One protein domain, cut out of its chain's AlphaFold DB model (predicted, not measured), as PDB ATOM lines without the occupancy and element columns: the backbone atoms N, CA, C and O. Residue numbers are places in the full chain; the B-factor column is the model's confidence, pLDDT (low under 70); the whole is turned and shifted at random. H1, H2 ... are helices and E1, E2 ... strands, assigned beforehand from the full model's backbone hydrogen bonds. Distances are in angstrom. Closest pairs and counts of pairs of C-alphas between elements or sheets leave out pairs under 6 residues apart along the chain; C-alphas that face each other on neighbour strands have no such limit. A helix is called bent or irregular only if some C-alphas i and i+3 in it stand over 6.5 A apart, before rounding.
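Overview. This is residues 344 to 426 of the 429 residues of the protein "Phage integrase family protein" of Polaromonas naphthalenivorans (strain CJ2) (UniProt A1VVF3). A strongly twisted sheet of four strands has two helices over one of its faces, H2 over E3 and E4 and H3 over E1 and E2, both running along the strands. Beyond one end of the sheet, residues 365 to 379 make a long loop that leads to the short helix H1, which is not on the sheet. The 83 printed residues hold four named strands and three named helices in the order E1 E2 H1 E3 E4 H2 H3, a mixed class, and the sheet runs E1 E2 E3 E4, antiparallel throughout. The whole is compact, with a radius of gyration of the C-alphas of 13.5 A, yet elongated, spanning 38 by 25 by 22 A.

Along the chain. Find C-alpha 344 at (35.623, 38.197, 20.667); from there E1, residues 344 to 352, runs 19.6 A and bends by 69 degrees at residue 347. E2, residues 357 to 364, covers 23.1 A and ends at C-alpha 364, at (36.645, 44.579, 27.101). After the loop come H1, residues 380 to 384, and E3, residues 387 to 393, 18.7 A long. Then look for E4, residues 400 to 403, and directly after it H2, residues 404 to 410. H3, residues 412 to 424, runs 19.6 A to C-alpha 424 at (41.031, 30.158, 27.970); it is irregular, with C-alphas 413 and 416 7.5 A apart.

Arrangement. Begin with the hairpin of E1 and E2, where N 349 and O 359 are 2.8 A apart, within hydrogen-bond range. Between E2 and E3 look at N 362 and O 389, 2.8 A. In the hairpin of E3 and E4, N 390 and O 402 are 2.8 A apart. H2 and H3 are on the same face, making two layers, helices on one face of a sheet, each at a height over the sheet of 9.1 A. The closest C-alphas of E1 and H3 are those of Gly 346 and Ser 421, 4.6 A. Those of E3 and H2 are Cys 390 and Val 404, 6.1 A; H2 lies over E3 only just, with 3 of its C-alphas. H2 and H3 are close but not clearly touching, Ile 408 and Ala 415 having the closest C-alphas, 5.8 A, at a shallow tilt of 20 degrees, opposite ways. H1 is apart from both. Each O i to N i+4 pair is within hydrogen-bond range in H1 and H2, and 7 of 9 in H3.

Size, cuts and confidence. The C-alphas farthest apart are those of Met 354 and Ala 381, 40.9 A. The printed part has no cut, and the link from E2 to H1 is long, 15 residues. The mean pLDDT of the printed part is 76.8; look for values under 70 at residue 347 and residues 353 to 357, 371 to 373 and 394 to 398.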
ATOM      1  N   LYS A 344      36.179  39.547  20.558       81.25
ATOM      2  CA  LYS A 344      35.623  38.197  20.667       81.25
ATOM      3  C   LYS A 344      36.603  37.212  21.314       81.25
ATOM      4  O   LYS A 344      37.755  37.110  20.895       81.25
ATOM      5  N   VAL A 345      36.098  36.397  22.234       77.38
ATOM      6  CA  VAL A 345      36.807  35.283  22.867       77.38
ATOM      7  C   VAL A 345      36.062  33.969  22.644       77.38
ATOM      8  O   VAL A 345      34.835  33.897  22.682       77.38
ATOM      9  N   GLY A 346      36.824  32.906  22.392       73.62
ATOM     10  CA  GLY A 346      36.274  31.568  22.189       73.62
ATOM     11  C   GLY A 346      35.510  31.356  20.870       73.62
ATOM     12  O   GLY A 346      35.466  32.215  19.979       73.62
ATOM     13  N   PRO A 347      34.948  30.148  20.693       66.94
ATOM     14  CA  PRO A 347      34.227  29.775  19.485       66.94
ATOM     15  C   PRO A 347      32.847  30.439  19.418       66.94
ATOM     16  O   PRO A 347      32.222  30.730  20.432       66.94
ATOM     17  N   THR A 348      32.320  30.598  18.205       72.75
ATOM     18  CA  THR A 348      30.898  30.919  18.021       72.75
ATOM     19  C   THR A 348      30.042  29.728  18.454       72.75
ATOM     20  O   THR A 348      30.259  28.598  18.003       72.75
ATOM     21  N   LEU A 349      29.059  29.965  19.317       79.62
ATOM     22  CA  LEU A 349      28.134  28.947  19.804       79.62
ATOM     23  C   LEU A 349      26.851  29.040  18.976       79.62
ATOM     24  O   LEU A 349      26.252  30.098  18.884       79.62
ATOM     25  N   ALA A 350      26.427  27.956  18.336       74.00
ATOM     26  CA  ALA A 350      25.158  27.964  17.612       74.00
ATOM     27  C   ALA A 350      24.000  27.750  18.590       74.00
ATOM     28  O   ALA A 350      24.015  26.746  19.305       74.00
ATOM     29  N   LEU A 351      23.030  28.665  18.589       76.12
ATOM     30  CA  LEU A 351      21.746  28.500  19.270       76.12
ATOM     31  C   LEU A 351      20.763  27.768  18.357       76.12
ATOM     32  O   LEU A 351      20.219  26.744  18.756       76.12
ATOM     33  N   ASP A 352      20.634  28.219  17.109       70.56
ATOM     34  CA  ASP A 352      19.862  27.530  16.079       70.56
ATOM     35  C   ASP A 352      20.636  27.549  14.758       70.56
ATOM     36  O   ASP A 352      20.745  28.566  14.077       70.56
ATOM     37  N   ARG A 353      21.186  26.390  14.377       57.16
ATOM     38  CA  ARG A 353      21.934  26.234  13.119       57.16
ATOM     39  C   ARG A 353      21.047  26.298  11.877       57.16
ATOM     40  O   ARG A 353      21.574  26.476  10.786       57.16
ATOM     41  N   MET A 354      19.744  26.063  12.009       47.72
ATOM     42  CA  MET A 354      18.808  26.122  10.889       47.72
ATOM     43  C   MET A 354      18.349  27.552  10.608       47.72
ATOM     44  O   MET A 354      18.024  27.853   9.461       47.72
ATOM     45  N   GLN A 355      18.357  28.410  11.630       46.72
ATOM     46  CA  GLN A 355      17.992  29.826  11.540       46.72
ATOM     47  C   GLN A 355      19.205  30.771  11.538       46.72
ATOM     48  O   GLN A 355      19.029  31.981  11.565       46.72
ATOM     49  N   ASP A 356      20.429  30.231  11.488       56.72
ATOM     50  CA  ASP A 356      21.680  30.999  11.561       56.72
ATOM     51  C   ASP A 356      21.776  31.892  12.817       56.72
ATOM     52  O   ASP A 356      22.360  32.974  12.780       56.72
ATOM     53  N   ILE A 357      21.237  31.417  13.947       68.00
ATOM     54  CA  ILE A 357      21.297  32.126  15.227       68.00
ATOM     55  C   ILE A 357      22.528  31.675  16.001       68.00
ATOM     56  O   ILE A 357      22.668  30.502  16.384       68.00
ATOM     57  N   PHE A 358      23.417  32.623  16.264       71.62
ATOM     58  CA  PHE A 358      24.709  32.375  16.876       71.62
ATOM     59  C   PHE A 358      24.943  33.261  18.088       71.62
ATOM     60  O   PHE A 358      24.427  34.360  18.197       71.62
ATOM     61  N   VAL A 359      25.778  32.778  18.992       79.75
ATOM     62  CA  VAL A 359      26.208  33.478  20.191       79.75
ATOM     63  C   VAL A 359      27.718  33.629  20.111       79.75
ATOM     64  O   VAL A 359      28.446  32.651  19.898       79.75
ATOM     65  N   THR A 360      28.206  34.848  20.285       83.00
ATOM     66  CA  THR A 360      29.628  35.144  20.446       83.00
ATOM     67  C   THR A 360      29.867  35.828  21.787       83.00
ATOM     68  O   THR A 360      29.022  36.569  22.274       83.00
ATOM     69  N   VAL A 361      31.002  35.541  22.423       83.81
ATOM     70  CA  VAL A 361      31.387  36.159  23.699       83.81
ATOM     71  C   VAL A 361      32.467  37.185  23.406       83.81
ATOM     72  O   VAL A 361      33.403  36.876  22.675       83.81
ATOM     73  N   HIS A 362      32.346  38.389  23.952       85.56
ATOM     74  CA  HIS A 362      33.293  39.491  23.775       85.56
ATOM     75  C   HIS A 362      33.775  39.997  25.129       85.56
ATOM     76  O   HIS A 362      33.044  39.918  26.113       85.56
ATOM     77  N   VAL A 363      35.015  40.480  25.174       82.56
ATOM     78  CA  VAL A 363      35.692  40.929  26.395       82.56
ATOM     79  C   VAL A 363      36.323  42.300  26.172       82.56
ATOM     80  O   VAL A 363      37.054  42.494  25.196       82.56
ATOM     81  N   ASN A 364      36.079  43.231  27.098       80.25
ATOM     82  CA  ASN A 364      36.645  44.579  27.101       80.25
ATOM     83  C   ASN A 364      37.225  44.945  28.483       80.25
ATOM     84  O   ASN A 364      36.460  44.971  29.444       80.25
ATOM     85  N   PRO A 365      38.518  45.287  28.613       73.81
ATOM     86  CA  PRO A 365      39.537  45.297  27.563       73.81
ATOM     87  C   PRO A 365      39.902  43.884  27.100       73.81
ATOM     88  O   PRO A 365      39.815  42.917  27.855       73.81
ATOM     89  N   VAL A 366      40.331  43.762  25.843       75.19
ATOM     90  CA  VAL A 366      40.747  42.471  25.275       75.19
ATOM     91  C   VAL A 366      41.979  41.957  26.027       75.19
ATOM     92  O   VAL A 366      42.976  42.681  26.104       75.19
ATOM     93  N   PRO A 367      41.964  40.716  26.553       75.31
ATOM     94  CA  PRO A 367      43.128  40.146  27.214       75.31
ATOM     95  C   PRO A 367      44.339  40.113  26.277       75.31
ATOM     96  O   PRO A 367      44.245  39.702  25.119       75.31
ATOM     97  N   VAL A 368      45.497  40.545  26.779       71.88
ATOM     98  CA  VAL A 368      46.736  40.569  25.996       71.88
ATOM     99  C   VAL A 368      47.376  39.186  26.020       71.88
ATOM    100  O   VAL A 368      47.667  38.633  27.082       71.88
ATOM    101  N   ARG A 369      47.608  38.633  24.830       74.19
ATOM    102  CA  ARG A 369      48.249  37.331  24.647       74.19
ATOM    103  C   ARG A 369      49.764  37.461  24.812       74.19
ATOM    104  O   ARG A 369      50.386  38.318  24.185       74.19
ATOM    105  N   ALA A 370      50.359  36.610  25.643       70.12
ATOM    106  CA  ALA A 370      51.803  36.550  25.825       70.12
ATOM    107  C   ALA A 370      52.502  35.997  24.568       70.12
ATOM    108  O   ALA A 370      51.882  35.382  23.697       70.12
ATOM    109  N   LYS A 371      53.821  36.215  24.468       61.62
ATOM    110  CA  LYS A 371      54.633  35.787  23.311       61.62
ATOM    111  C   LYS A 371      54.646  34.268  23.101       61.62
ATOM    112  O   LYS A 371      54.815  33.824  21.972       61.62
ATOM    113  N   ASP A 372      54.459  33.493  24.165       60.28
ATOM    114  CA  ASP A 372      54.351  32.028  24.134       60.28
ATOM    115  C   ASP A 372      52.952  31.531  23.718       60.28
ATOM    116  O   ASP A 372      52.703  30.330  23.635       60.28
ATOM    117  N   GLY A 373      52.029  32.454  23.434       58.53
ATOM    118  CA  GLY A 373      50.674  32.153  23.010       58.53
ATOM    119  C   GLY A 373      49.693  31.886  24.152       58.53
ATOM    120  O   GLY A 373      48.520  31.649  23.846       58.53
ATOM    121  N   SER A 374      50.129  31.953  25.412       70.00
ATOM    122  CA  SER A 374      49.271  31.848  26.594       70.00
ATOM    123  C   SER A 374      48.608  33.187  26.948       70.00
ATOM    124  O   SER A 374      49.038  34.258  26.512       70.00
ATOM    125  N   TYR A 375      47.534  33.135  27.737       80.12
ATOM    126  CA  TYR A 375      46.948  34.315  28.370       80.12
ATOM    127  C   TYR A 375      47.297  34.309  29.853       80.12
ATOM    128  O   TYR A 375      47.121  33.300  30.537       80.12
ATOM    129  N   ARG A 376      47.783  35.445  30.361       82.50
ATOM    130  CA  ARG A 376      48.022  35.611  31.796       82.50
ATOM    131  C   ARG A 376      46.683  35.609  32.530       82.50
ATOM    132  O   ARG A 376      45.754  36.294  32.111       82.50
ATOM    133  N   ILE A 377      46.625  34.911  33.662       80.12
ATOM    134  CA  ILE A 377      45.489  35.004  34.580       80.12
ATOM    135  C   ILE A 377      45.390  36.441  35.108       80.12
ATOM    136  O   ILE A 377      46.345  36.985  35.673       80.12
ATOM    137  N   GLN A 378      44.233  37.059  34.902       78.81
ATOM    138  CA  GLN A 378      43.959  38.414  35.349       78.81
ATOM    139  C   GLN A 378      43.804  38.479  36.873       78.81
ATOM    140  O   GLN A 378      43.227  37.593  37.511       78.81
ATOM    141  N   SER A 379      44.309  39.557  37.470       79.50
ATOM    142  CA  SER A 379      44.109  39.847  38.890       79.50
ATOM    143  C   SER A 379      42.633  40.113  39.203       79.50
ATOM    144  O   SER A 379      41.819  40.356  38.316       79.50
ATOM    145  N   VAL A 380      42.261  40.086  40.485       77.56
ATOM    146  CA  VAL A 380      40.881  40.373  40.920       77.56
ATOM    147  C   VAL A 380      40.425  41.771  40.476       77.56
ATOM    148  O   VAL A 380      39.305  41.918  39.999       77.56
ATOM    149  N   ALA A 381      41.303  42.776  40.560       73.88
ATOM    150  CA  ALA A 381      40.998  44.139  40.127       73.88
ATOM    151  C   ALA A 381      40.819  44.246  38.601       73.88
ATOM    152  O   ALA A 381      39.902  44.914  38.135       73.88
ATOM    153  N   GLU A 382      41.655  43.551  37.822       74.06
ATOM    154  CA  GLU A 382      41.541  43.509  36.355       74.06
ATOM    155  C   GLU A 382      40.254  42.807  35.909       74.06
ATOM    156  O   GLU A 382      39.570  43.295  35.011       74.06
ATOM    157  N   ARG A 383      39.875  41.714  36.583       77.69
ATOM    158  CA  ARG A 383      38.614  41.008  36.319       77.69
ATOM    159  C   ARG A 383      37.399  41.868  36.650       77.69
ATOM    160  O   ARG A 383      36.471  41.921  35.855       77.69
ATOM    161  N   ALA A 384      37.430  42.592  37.770       73.38
ATOM    162  CA  ALA A 384      36.363  43.521  38.146       73.38
ATOM    163  C   ALA A 384      36.208  44.693  37.157       73.38
ATOM    164  O   ALA A 384      35.114  45.230  37.008       73.38
ATOM    165  N   ALA A 385      37.288  45.075  36.469       73.38
ATOM    166  CA  ALA A 385      37.293  46.115  35.440       73.38
ATOM    167  C   ALA A 385      37.011  45.586  34.020       73.38
ATOM    168  O   ALA A 385      36.959  46.377  33.077       73.38
ATOM    169  N   THR A 386      36.848  44.271  33.848       80.12
ATOM    170  CA  THR A 386      36.641  43.642  32.542       80.12
ATOM    171  C   THR A 386      35.160  43.365  32.297       80.12
ATOM    172  O   THR A 386      34.538  42.561  32.988       80.12
ATOM    173  N   ALA A 387      34.596  43.998  31.271       82.25
ATOM    174  CA  ALA A 387      33.248  43.723  30.799       82.25
ATOM    175  C   ALA A 387      33.239  42.493  29.884       82.25
ATOM    176  O   ALA A 387      34.055  42.386  28.964       82.25
ATOM    177  N   VAL A 388      32.288  41.587  30.115       87.50
ATOM    178  CA  VAL A 388      32.042  40.425  29.255       87.50
ATOM    179  C   VAL A 388      30.626  40.507  28.701       87.50
ATOM    180  O   VAL A 388      29.657  40.518  29.460       87.50
ATOM    181  N   THR A 389      30.516  40.516  27.375       85.75
ATOM    182  CA  THR A 389      29.244  40.662  26.662       85.75
ATOM    183  C   THR A 389      28.987  39.438  25.794       85.75
ATOM    184  O   THR A 389      29.813  39.071  24.958       85.75
ATOM    185  N   CYS A 390      27.824  38.812  25.955       84.44
ATOM    186  CA  CYS A 390      27.324  37.795  25.037       84.44
ATOM    187  C   CYS A 390      26.486  38.478  23.950       84.44
ATOM    188  O   CYS A 390      25.511  39.164  24.250       84.44
ATOM    189  N   VAL A 391      26.871  38.299  22.691       82.19
ATOM    190  CA  VAL A 391      26.183  38.847  21.520       82.19
ATOM    191  C   VAL A 391      25.444  37.716  20.826       82.19
ATOM    192  O   VAL A 391      26.063  36.757  20.364       82.19
ATOM    193  N   LEU A 392      24.121  37.826  20.773       82.12
ATOM    194  CA  LEU A 392      23.247  36.937  20.027       82.12
ATOM    195  C   LEU A 392      23.018  37.530  18.633       82.12
ATOM    196  O   LEU A 392      22.244  38.472  18.469       82.12
ATOM    197  N   GLU A 393      23.696  36.958  17.648       75.19
ATOM    198  CA  GLU A 393      23.547  37.252  16.226       75.19
ATOM    199  C   GLU A 393      22.313  36.495  15.709       75.19
ATOM    200  O   GLU A 393      22.320  35.262  15.669       75.19
ATOM    201  N   ASN A 394      21.242  37.208  15.341       68.81
ATOM    202  CA  ASN A 394      19.966  36.617  14.908       68.81
ATOM    203  C   ASN A 394      19.474  37.223  13.578       68.81
ATOM    204  O   ASN A 394      18.486  37.955  13.558       68.81
ATOM    205  N   PRO A 395      20.146  36.965  12.445       44.94
ATOM    206  CA  PRO A 395      19.742  37.522  11.160       44.94
ATOM    207  C   PRO A 395      18.345  37.015  10.740       44.94
ATOM    208  O   PRO A 395      18.087  35.816  10.794       44.94
ATOM    209  N   PRO A 396      17.437  37.884  10.250       43.38
ATOM    210  CA  PRO A 396      17.659  39.269   9.818       43.38
ATOM    211  C   PRO A 396      17.436  40.338  10.906       43.38
ATOM    212  O   PRO A 396      17.429  41.522  10.580       43.38
ATOM    213  N   GLN A 397      17.197  39.940  12.154       49.31
ATOM    214  CA  GLN A 397      16.964  40.839  13.287       49.31
ATOM    215  C   GLN A 397      18.282  41.484  13.754       49.31
ATOM    216  O   GLN A 397      19.370  41.010  13.422       49.31
ATOM    217  N   GLU A 398      18.181  42.595  14.490       55.56
ATOM    218  CA  GLU A 398      19.343  43.230  15.122       55.56
ATOM    219  C   GLU A 398      19.942  42.333  16.214       55.56
ATOM    220  O   GLU A 398      19.229  41.579  16.886       55.56
ATOM    221  N   ASP A 399      21.259  42.435  16.391       72.94
ATOM    222  CA  ASP A 399      21.992  41.672  17.397       72.94
ATOM    223  C   ASP A 399      21.538  42.073  18.810       72.94
ATOM    224  O   ASP A 399      21.407  43.256  19.135       72.94
ATOM    225  N   ARG A 400      21.318  41.083  19.681       80.00
ATOM    226  CA  ARG A 400      20.975  41.319  21.095       80.00
ATOM    227  C   ARG A 400      22.218  41.162  21.963       80.00
ATOM    228  O   ARG A 400      22.938  40.174  21.835       80.00
ATOM    229  N   HIS A 401      22.465  42.118  22.856       83.44
ATOM    230  CA  HIS A 401      23.615  42.107  23.764       83.44
ATOM    231  C   HIS A 401      23.167  41.790  25.189       83.44
ATOM    232  O   HIS A 401      22.180  42.344  25.670       83.44
ATOM    233  N   PHE A 402      23.924  40.938  25.869       82.06
ATOM    234  CA  PHE A 402      23.650  40.504  27.233       82.06
ATOM    235  C   PHE A 402      24.928  40.555  28.063       82.06
ATOM    236  O   PHE A 402      26.003  40.217  27.562       82.06
ATOM    237  N   ASP A 403      24.816  40.888  29.346       85.88
ATOM    238  CA  ASP A 403      25.828  40.455  30.305       85.88
ATOM    239  C   ASP A 403      25.759  38.925  30.480       85.88
ATOM    240  O   ASP A 403      24.749  38.279  30.177       85.88
ATOM    241  N   VAL A 404      26.850  38.322  30.951       84.56
ATOM    242  CA  VAL A 404      26.966  36.857  31.065       84.56
ATOM    243  C   VAL A 404      25.907  36.257  31.994       84.56
ATOM    244  O   VAL A 404      25.412  35.166  31.714       84.56
ATOM    245  N   VAL A 405      25.544  36.951  33.077       85.06
ATOM    246  CA  VAL A 405      24.590  36.439  34.072       85.06
ATOM    247  C   VAL A 405      23.194  36.379  33.463       85.06
ATOM    248  O   VAL A 405      22.570  35.317  33.474       85.06
ATOM    249  N   SER A 406      22.745  37.476  32.849       85.19
ATOM    250  CA  SER A 406      21.460  37.533  32.146       85.19
ATOM    251  C   SER A 406      21.404  36.537  30.985       85.19
ATOM    252  O   SER A 406      20.395  35.860  30.795       85.19
ATOM    253  N   PHE A 407      22.504  36.387  30.239       90.88
ATOM    254  CA  PHE A 407      22.571  35.434  29.135       90.88
ATOM    255  C   PHE A 407      22.433  33.981  29.604       90.88
ATOM    256  O   PHE A 407      21.683  33.214  29.010       90.88
ATOM    257  N   ILE A 408      23.149  33.584  30.661       91.06
ATOM    258  CA  ILE A 408      23.096  32.212  31.187       91.06
ATOM    259  C   ILE A 408      21.734  31.915  31.822       91.06
ATOM    260  O   ILE A 408      21.267  30.781  31.730       91.06
ATOM    261  N   ALA A 409      21.076  32.913  32.417       90.44
ATOM    262  CA  ALA A 409      19.713  32.759  32.917       90.44
ATOM    263  C   ALA A 409      18.717  32.428  31.788       90.44
ATOM    264  O   ALA A 409      17.848  31.578  31.974       90.44
ATOM    265  N   GLU A 410      18.864  33.053  30.612       90.50
ATOM    266  CA  GLU A 410      18.011  32.800  29.435       90.50
ATOM    267  C   GLU A 410      18.443  31.540  28.651       90.50
ATOM    268  O   GLU A 410      17.600  30.815  28.125       90.50
ATOM    269  N   TYR A 411      19.747  31.235  28.605       89.75
ATOM    270  CA  TYR A 411      20.335  30.145  27.813       89.75
ATOM    271  C   TYR A 411      21.337  29.288  28.618       89.75
ATOM    272  O   TYR A 411      22.539  29.249  28.303       89.75
ATOM    273  N   PRO A 412      20.874  28.537  29.635       91.31
ATOM    274  CA  PRO A 412      21.744  27.809  30.563       91.31
ATOM    275  C   PRO A 412      22.616  26.742  29.887       91.31
ATOM    276  O   PRO A 412      23.712  26.436  30.360       91.31
ATOM    277  N   GLN A 413      22.198  26.220  28.728       88.75
ATOM    278  CA  GLN A 413      22.955  25.242  27.939       88.75
ATOM    279  C   GLN A 413      24.339  25.737  27.481       88.75
ATOM    280  O   GLN A 413      25.187  24.928  27.101       88.75
ATOM    281  N   PHE A 414      24.586  27.050  27.491       87.56
ATOM    282  CA  PHE A 414      25.869  27.623  27.085       87.56
ATOM    283  C   PHE A 414      26.830  27.910  28.236       87.56
ATOM    284  O   PHE A 414      27.999  28.176  27.952       87.56
ATOM    285  N   ALA A 415      26.391  27.795  29.494       90.00
ATOM    286  CA  ALA A 415      27.175  28.173  30.672       90.00
ATOM    287  C   ALA A 415      28.593  27.580  30.653       90.00
ATOM    288  O   ALA A 415      29.583  28.306  30.689       90.00
ATOM    289  N   GLU A 416      28.703  26.263  30.466       86.69
ATOM    290  CA  GLU A 416      29.994  25.568  30.484       86.69
ATOM    291  C   GLU A 416      30.904  25.951  29.302       86.69
ATOM    292  O   GLU A 416      32.130  25.974  29.416       86.69
ATOM    293  N   ARG A 417      30.324  26.280  28.142       85.56
ATOM    294  CA  ARG A 417      31.088  26.673  26.945       85.56
ATOM    295  C   ARG A 417      31.585  28.111  27.046       85.56
ATOM    296  O   ARG A 417      32.698  28.398  26.600       85.56
ATOM    297  N   ILE A 418      30.783  28.989  27.643       88.12
ATOM    298  CA  ILE A 418      31.168  30.368  27.945       88.12
ATOM    299  C   ILE A 418      32.271  30.355  29.000       88.12
ATOM    300  O   ILE A 418      33.336  30.910  28.742       88.12
ATOM    301  N   ARG A 419      32.096  29.610  30.102       88.44
ATOM    302  CA  ARG A 419      33.120  29.442  31.149       88.44
ATOM    303  C   ARG A 419      34.465  29.011  30.566       88.44
ATOM    304  O   ARG A 419      35.464  29.695  30.747       88.44
ATOM    305  N   LYS A 420      34.484  27.945  29.755       83.06
ATOM    306  CA  LYS A 420      35.705  27.487  29.062       83.06
ATOM    307  C   LYS A 420      36.349  28.567  28.191       83.06
ATOM    308  O   LYS A 420      37.572  28.642  28.128       83.06
ATOM    309  N   SER A 421      35.544  29.388  27.518       83.50
ATOM    310  CA  SER A 421      36.040  30.468  26.655       83.50
ATOM    311  C   SER A 421      36.688  31.596  27.457       83.50
ATOM    312  O   SER A 421      37.703  32.130  27.022       83.50
ATOM    313  N   LEU A 422      36.138  31.919  28.632       87.00
ATOM    314  CA  LEU A 422      36.671  32.937  29.540       87.00
ATOM    315  C   LEU A 422      37.943  32.454  30.253       87.00
ATOM    316  O   LEU A 422      38.948  33.166  30.278       87.00
ATOM    317  N   VAL A 423      37.955  31.205  30.725       84.69
ATOM    318  CA  VAL A 423      39.151  30.572  31.307       84.69
ATOM    319  C   VAL A 423      40.303  30.542  30.297       84.69
ATOM    320  O   VAL A 423      41.434  30.878  30.643       84.69
ATOM    321  N   ALA A 424      40.020  30.215  29.030       80.00
ATOM    322  CA  ALA A 424      41.031  30.158  27.970       80.00
ATOM    323  C   ALA A 424      41.723  31.505  27.692       80.00
ATOM    324  O   ALA A 424      42.837  31.511  27.168       80.00
ATOM    325  N   VAL A 425      41.091  32.629  28.044       80.75
ATOM    326  CA  VAL A 425      41.661  33.980  27.899       80.75
ATOM    327  C   VAL A 425      42.130  34.586  29.224       80.75
ATOM    328  O   VAL A 425      42.394  35.785  29.300       80.75
ATOM    329  N   GLY A 426      42.268  33.762  30.267       79.94
ATOM    330  CA  GLY A 426      42.840  34.174  31.548       79.94
ATOM    331  C   GLY A 426      41.872  34.907  32.481       79.94
ATOM    332  O   GLY A 426      42.330  35.521  33.442       79.94
TER     333      GLY A 426